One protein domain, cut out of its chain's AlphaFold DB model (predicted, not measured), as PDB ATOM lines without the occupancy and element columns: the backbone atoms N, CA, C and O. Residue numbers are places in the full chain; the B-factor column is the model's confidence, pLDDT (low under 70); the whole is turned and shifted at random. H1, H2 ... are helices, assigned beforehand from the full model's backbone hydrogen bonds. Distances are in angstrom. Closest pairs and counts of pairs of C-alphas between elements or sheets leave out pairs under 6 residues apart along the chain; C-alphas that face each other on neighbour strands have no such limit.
ATOM      1  N   MET A   1     -11.995  34.818 -21.788       61.12
ATOM      2  CA  MET A   1     -12.862  34.717 -20.594       61.12
ATOM      3  C   MET A   1     -14.335  34.750 -20.982       61.12
ATOM      4  O   MET A   1     -15.100  33.945 -20.478       61.12
ATOM      5  N   ASP A   2     -14.706  35.609 -21.930       76.56
ATOM      6  CA  ASP A   2     -16.096  35.957 -22.267       76.56
ATOM      7  C   ASP A   2     -16.983  34.769 -22.656       76.56
ATOM      8  O   ASP A   2     -18.097  34.656 -22.161       76.56
ATOM      9  N   LYS A   3     -16.469  33.818 -23.450       69.75
ATOM     10  CA  LYS A   3     -17.214  32.593 -23.804       69.75
ATOM     11  C   LYS A   3     -17.548  31.703 -22.600       69.75
ATOM     12  O   LYS A   3     -18.607  31.098 -22.574       69.75
ATOM     13  N   CYS A   4     -16.665  31.641 -21.601       67.38
ATOM     14  CA  CYS A   4     -16.914  30.877 -20.372       67.38
ATOM     15  C   CYS A   4     -18.068  31.496 -19.577       67.38
ATOM     16  O   CYS A   4     -18.939  30.790 -19.085       67.38
ATOM     17  N   ILE A   5     -18.090  32.829 -19.506       74.81
ATOM     18  CA  ILE A   5     -19.134  33.597 -18.823       74.81
ATOM     19  C   ILE A   5     -20.473  33.459 -19.568       74.81
ATOM     20  O   ILE A   5     -21.501  33.251 -18.934       74.81
ATOM     21  N   GLN A   6     -20.463  33.501 -20.905       74.50
ATOM     22  CA  GLN A   6     -21.661  33.321 -21.736       74.50
ATOM     23  C   GLN A   6     -22.281  31.922 -21.615       74.50
ATOM     24  O   GLN A   6     -23.500  31.799 -21.583       74.50
ATOM     25  N   GLU A   7     -21.462  30.873 -21.510       73.19
ATOM     26  CA  GLU A   7     -21.926  29.487 -21.328       73.19
ATOM     27  C   GLU A   7     -22.109  29.101 -19.847       73.19
ATOM     28  O   GLU A   7     -22.241  27.923 -19.502       73.19
ATOM     29  N   ASN A   8     -22.112  30.102 -18.958       73.25
ATOM     30  CA  ASN A   8     -22.294  29.973 -17.512       73.25
ATOM     31  C   ASN A   8     -21.325  28.985 -16.835       73.25
ATOM     32  O   ASN A   8     -21.662  28.369 -15.826       73.25
ATOM     33  N   GLY A   9     -20.134  28.799 -17.413       67.06
ATOM     34  CA  GLY A   9     -19.067  27.965 -16.860       67.06
ATOM     35  C   GLY A   9     -19.481  26.528 -16.531       67.06
ATOM     36  O   GLY A   9     -18.875  25.916 -15.654       67.06
ATOM     37  N   GLY A  10     -20.521  25.994 -17.182       68.69
ATOM     38  CA  GLY A  10     -21.014  24.649 -16.898       68.69
ATOM     39  C   GLY A  10     -19.934  23.587 -17.118       68.69
ATOM     40  O   GLY A  10     -18.986  23.795 -17.871       68.69
ATOM     41  N   ASN A  11     -20.095  22.402 -16.522       68.69
ATOM     42  CA  ASN A  11     -19.121  21.297 -16.635       68.69
ATOM     43  C   ASN A  11     -18.815  20.870 -18.091       68.69
ATOM     44  O   ASN A  11     -17.789  20.243 -18.367       68.69
ATOM     45  N   ASN A  12     -19.706  21.222 -19.022       65.56
ATOM     46  CA  ASN A  12     -19.569  20.969 -20.453       65.56
ATOM     47  C   ASN A  12     -18.790  22.062 -21.201       65.56
ATOM     48  O   ASN A  12     -18.405  21.833 -22.347       65.56
ATOM     49  N   PHE A  13     -18.522  23.215 -20.582       74.75
ATOM     50  CA  PHE A  13     -17.710  24.258 -21.191       74.75
ATOM     51  C   PHE A  13     -16.289  23.734 -21.404       74.75
ATOM     52  O   PHE A  13     -15.572  23.363 -20.468       74.75
ATOM     53  N   LYS A  14     -15.863  23.716 -22.664       75.44
ATOM     54  CA  LYS A  14     -14.484  23.427 -23.050       75.44
ATOM     55  C   LYS A  14     -13.946  24.667 -23.756       75.44
ATOM     56  O   LYS A  14     -14.473  25.029 -24.809       75.44
ATOM     57  N   PRO A  15     -12.898  25.324 -23.221       75.00
ATOM     58  CA  PRO A  15     -12.175  26.343 -23.971       75.00
ATOM     59  C   PRO A  15     -11.821  25.823 -25.367       75.00
ATOM     60  O   PRO A  15     -11.548  24.638 -25.527       75.00
ATOM     61  N   VAL A  16     -11.786  26.695 -26.376       73.88
ATOM     62  CA  VAL A  16     -11.594  26.286 -27.785       73.88
ATOM     63  C   VAL A  16     -10.333  25.426 -27.982       73.88
ATOM     64  O   VAL A  16     -10.376  24.428 -28.694       73.88
ATOM     65  N   HIS A  17      -9.241  25.757 -27.286       76.19
ATOM     66  CA  HIS A  17      -7.977  25.002 -27.306       76.19
ATOM     67  C   HIS A  17      -8.015  23.685 -26.501       76.19
ATOM     68  O   HIS A  17      -7.082  22.898 -26.542       76.19
ATOM     69  N   MET A  18      -9.083  23.434 -25.749       76.19
ATOM     70  CA  MET A  18      -9.352  22.177 -25.036       76.19
ATOM     71  C   MET A  18     -10.495  21.391 -25.689       76.19
ATOM     72  O   MET A  18     -10.967  20.396 -25.136       76.19
ATOM     73  N   GLY A  19     -10.985  21.845 -26.847       79.25
ATOM     74  CA  GLY A  19     -11.995  21.129 -27.612       79.25
ATOM     75  C   GLY A  19     -11.447  19.793 -28.106       79.25
ATOM     76  O   GLY A  19     -10.289  19.703 -28.515       79.25
ATOM     77  N   LYS A  20     -12.299  18.761 -28.115       78.56
ATOM     78  CA  LYS A  20     -11.933  17.397 -28.530       78.56
ATOM     79  C   LYS A  20     -11.178  17.384 -29.866       78.56
ATOM     80  O   LYS A  20     -10.054  16.904 -29.917       78.56
ATOM     81  N   ALA A  21     -11.735  18.024 -30.896       78.50
ATOM     82  CA  ALA A  21     -11.135  18.086 -32.232       78.50
ATOM     83  C   ALA A  21      -9.761  18.786 -32.273       78.50
ATOM     84  O   ALA A  21      -8.938  18.482 -33.133       78.50
ATOM     85  N   HIS A  22      -9.503  19.743 -31.376       79.25
ATOM     86  CA  HIS A  22      -8.200  20.407 -31.289       79.25
ATOM     87  C   HIS A  22      -7.172  19.495 -30.613       79.25
ATOM     88  O   HIS A  22      -6.093  19.281 -31.154       79.25
ATOM     89  N   LEU A  23      -7.545  18.874 -29.492       81.62
ATOM     90  CA  LEU A  23      -6.689  17.926 -28.776       81.62
ATOM     91  C   LEU A  23      -6.383  16.661 -29.601       81.62
ATOM     92  O   LEU A  23      -5.299  16.100 -29.471       81.62
ATOM     93  N   GLU A  24      -7.312  16.232 -30.459       81.62
ATOM     94  CA  GLU A  24      -7.129  15.146 -31.435       81.62
ATOM     95  C   GLU A  24      -6.034  15.500 -32.446       81.62
ATOM     96  O   GLU A  24      -5.120  14.710 -32.666       81.62
ATOM     97  N   LYS A  25      -6.079  16.716 -33.011       84.38
ATOM     98  CA  LYS A  25      -5.058  17.212 -33.948       84.38
ATOM     99  C   LYS A  25      -3.681  17.354 -33.302       84.38
ATOM    100  O   LYS A  25      -2.682  17.102 -33.964       84.38
ATOM    101  N   GLU A  26      -3.626  17.746 -32.030       85.50
ATOM    102  CA  GLU A  26      -2.372  17.863 -31.273       85.50
ATOM    103  C   GLU A  26      -1.846  16.513 -30.747       85.50
ATOM    104  O   GLU A  26      -0.787  16.475 -30.126       85.50
ATOM    105  N   GLY A  27      -2.574  15.403 -30.939       83.94
ATOM    106  CA  GLY A  27      -2.196  14.095 -30.387       83.94
ATOM    107  C   GLY A  27      -2.220  14.043 -28.853       83.94
ATOM    108  O   GLY A  27      -1.574  13.193 -28.245       83.94
ATOM    109  N   ARG A  28      -2.948  14.962 -28.211       81.56
ATOM    110  CA  ARG A  28      -3.037  15.096 -26.746       81.56
ATOM    111  C   ARG A  28      -4.218  14.348 -26.146       81.56
ATOM    112  O   ARG A  28      -4.309  14.245 -24.923       81.56
ATOM    113  N   LEU A  29      -5.135  13.854 -26.977       76.50
ATOM    114  CA  LEU A  29      -6.176  12.949 -26.508       76.50
ATOM    115  C   LEU A  29      -5.571  11.565 -26.247       76.50
ATOM    116  O   LEU A  29      -4.968  10.989 -27.154       76.50
ATOM    117  N   PRO A  30      -5.727  11.006 -25.034       72.50
ATOM    118  CA  PRO A  30      -5.338   9.627 -24.790       72.50
ATOM    119  C   PRO A  30      -6.142   8.706 -25.716       72.50
ATOM    120  O   PRO A  30      -7.368   8.789 -25.762       72.50
ATOM    121  N   LEU A  31      -5.444   7.818 -26.432       67.62
ATOM    122  CA  LEU A  31      -6.036   6.851 -27.374       67.62
ATOM    123  C   LEU A  31      -7.115   5.974 -26.716       67.62
ATOM    124  O   LEU A  31      -8.050   5.530 -27.372       67.62
ATOM    125  N   SER A  32      -6.985   5.746 -25.410       67.44
ATOM    126  CA  SER A  32      -7.973   5.088 -24.569       67.44
ATOM    127  C   SER A  32      -7.744   5.548 -23.134       67.44
ATOM    128  O   SER A  32      -6.684   5.284 -22.566       67.44
ATOM    129  N   ILE A  33      -8.726   6.212 -22.519       68.31
ATOM    130  CA  ILE A  33      -8.723   6.369 -21.062       68.31
ATOM    131  C   ILE A  33      -9.079   4.996 -20.507       68.31
ATOM    132  O   ILE A  33     -10.235   4.583 -20.559       68.31
ATOM    133  N   GLN A  34      -8.075   4.251 -20.046       70.31
ATOM    134  CA  GLN A  34      -8.324   3.015 -19.318       70.31
ATOM    135  C   GLN A  34      -9.116   3.371 -18.060       70.31
ATOM    136  O   GLN A  34      -8.695   4.217 -17.266       70.31
ATOM    137  N   CYS A  35     -10.283   2.756 -17.894       75.88
ATOM    138  CA  CYS A  35     -10.991   2.820 -16.629       75.88
ATOM    139  C   CYS A  35     -10.091   2.217 -15.545       75.88
ATOM    140  O   CYS A  35      -9.392   1.231 -15.785       75.88
ATOM    141  N   SER A  36     -10.112   2.793 -14.343       82.25
ATOM    142  CA  SER A  36      -9.537   2.101 -13.191       82.25
ATOM    143  C   SER A  36     -10.229   0.745 -13.020       82.25
ATOM    144  O   SER A  36     -11.403   0.608 -13.370       82.25
ATOM    145  N   SER A  37      -9.526  -0.243 -12.461       82.88
ATOM    146  CA  SER A  37     -10.073  -1.591 -12.226       82.88
ATOM    147  C   SER A  37     -11.446  -1.544 -11.549       82.88
ATOM    148  O   SER A  37     -12.404  -2.129 -12.041       82.88
ATOM    149  N   ARG A  38     -11.576  -0.713 -10.511       84.62
ATOM    150  CA  ARG A  38     -12.835  -0.490  -9.791       84.62
ATOM    151  C   ARG A  38     -13.966   0.061 -10.669       84.62
ATOM    152  O   ARG A  38     -15.117  -0.319 -10.492       84.62
ATOM    153  N   ALA A  39     -13.676   0.994 -11.574       83.12
ATOM    154  CA  ALA A  39     -14.693   1.542 -12.474       83.12
ATOM    155  C   ALA A  39     -15.070   0.539 -13.576       83.12
ATOM    156  O   ALA A  39     -16.238   0.454 -13.947       83.12
ATOM    157  N   ALA A  40     -14.100  -0.239 -14.061       84.12
ATOM    158  CA  ALA A  40     -14.332  -1.305 -15.031       84.12
ATOM    159  C   ALA A  40     -15.247  -2.400 -14.461       84.12
ATOM    160  O   ALA A  40     -16.166  -2.828 -15.151       84.12
ATOM    161  N   GLU A  41     -15.061  -2.784 -13.193       85.88
ATOM    162  CA  GLU A  41     -15.949  -3.719 -12.488       85.88
ATOM    163  C   GLU A  41     -17.405  -3.233 -12.512       85.88
ATOM    164  O   GLU A  41     -18.288  -3.974 -12.931       85.88
ATOM    165  N   VAL A  42     -17.661  -1.967 -12.167       85.00
ATOM    166  CA  VAL A  42     -19.019  -1.387 -12.186       85.00
ATOM    167  C   VAL A  42     -19.628  -1.382 -13.592       85.00
ATOM    168  O   VAL A  42     -20.801  -1.707 -13.747       85.00
ATOM    169  N   LEU A  43     -18.843  -1.035 -14.615       78.81
ATOM    170  CA  LEU A  43     -19.298  -0.999 -16.011       78.81
ATOM    171  C   LEU A  43     -19.504  -2.395 -16.619       78.81
ATOM    172  O   LEU A  43     -20.239  -2.532 -17.585       78.81
ATOM    173  N   SER A  44     -18.854  -3.429 -16.079       78.00
ATOM    174  CA  SER A  44     -19.002  -4.817 -16.540       78.00
ATOM    175  C   SER A  44     -20.233  -5.538 -15.976       78.00
ATOM    176  O   SER A  44     -20.544  -6.645 -16.406       78.00
ATOM    177  N   LEU A  45     -20.921  -4.922 -15.009       71.44
ATOM    178  CA  LEU A  45     -22.105  -5.469 -14.340       71.44
ATOM    179  C   LEU A  45     -23.430  -5.074 -15.024       71.44
ATOM    180  O   LEU A  45     -24.490  -5.458 -14.530       71.44
ATOM    181  N   SER A  46     -23.377  -4.290 -16.108       55.59
ATOM    182  CA  SER A  46     -24.539  -3.758 -16.841       55.59
ATOM    183  C   SER A  46     -24.858  -4.519 -18.119       55.59
ATOM    184  O   SER A  46     -23.895  -4.764 -18.880       55.59
TER     185      SER A  46
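Overview. This is residues 1 to 46 of the 46 residues of an uncharacterized protein of Phytophthora parasitica (strain INRA-310) (UniProt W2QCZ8). The chain makes a wide, open V with no packed core: H3, the longest helix, is at the end of one arm, the short helix H1 is near the end of the other, and the short helix H2 is at the corner between them. Long links without named elements make most of both arms, and residues 36 to 42, of which 37 to 42 belong to H3, stand free. The printed part has 46 residues with three named helices, in the order H1, H2, H3, and no named strand. The class is all helix, although the helices hold 19 of the 46 printed residues, under half. The whole is extended, with a radius of gyration of the C-alphas of 15.3 A, and its flat outline spans 42 by 26 by 14 A.

Along the chain. H3 covers residues 37 to 44 and measures 10.4 A from first to last C-alpha; C-alpha 44 is at (-19.002, -4.817, -16.540). H2 covers residues 20 to 25, 8.8 A long, and begins at C-alpha 20, (-11.933, 17.397, -28.530). H1 covers residues 2 to 6, 6.2 A long, with C-alpha 2 at (-16.096, 35.957, -22.267).

Arrangement. H3 touches no helix. H3 and H2 are apart, with no C-alpha of the one within 8 A of the other. By the same test H2 and H1 are apart, and H1 and H3 are apart. In H1, H2 and H3 every O i to N i+4 pair is within hydrogen-bond range.

Size, cuts and confidence. The C-alphas of Asp 2 and Leu 45 are the two farthest apart, at 42.6 A. The printed part has no cut. Both links are long, with 11 residues between H2 and H3 and 13 between H1 and H2. The mean pLDDT of the printed part is 75.6; it is under 70 at residue 1, residues 3 to 4, 9 to 12 and 31 to 33, and residue 46.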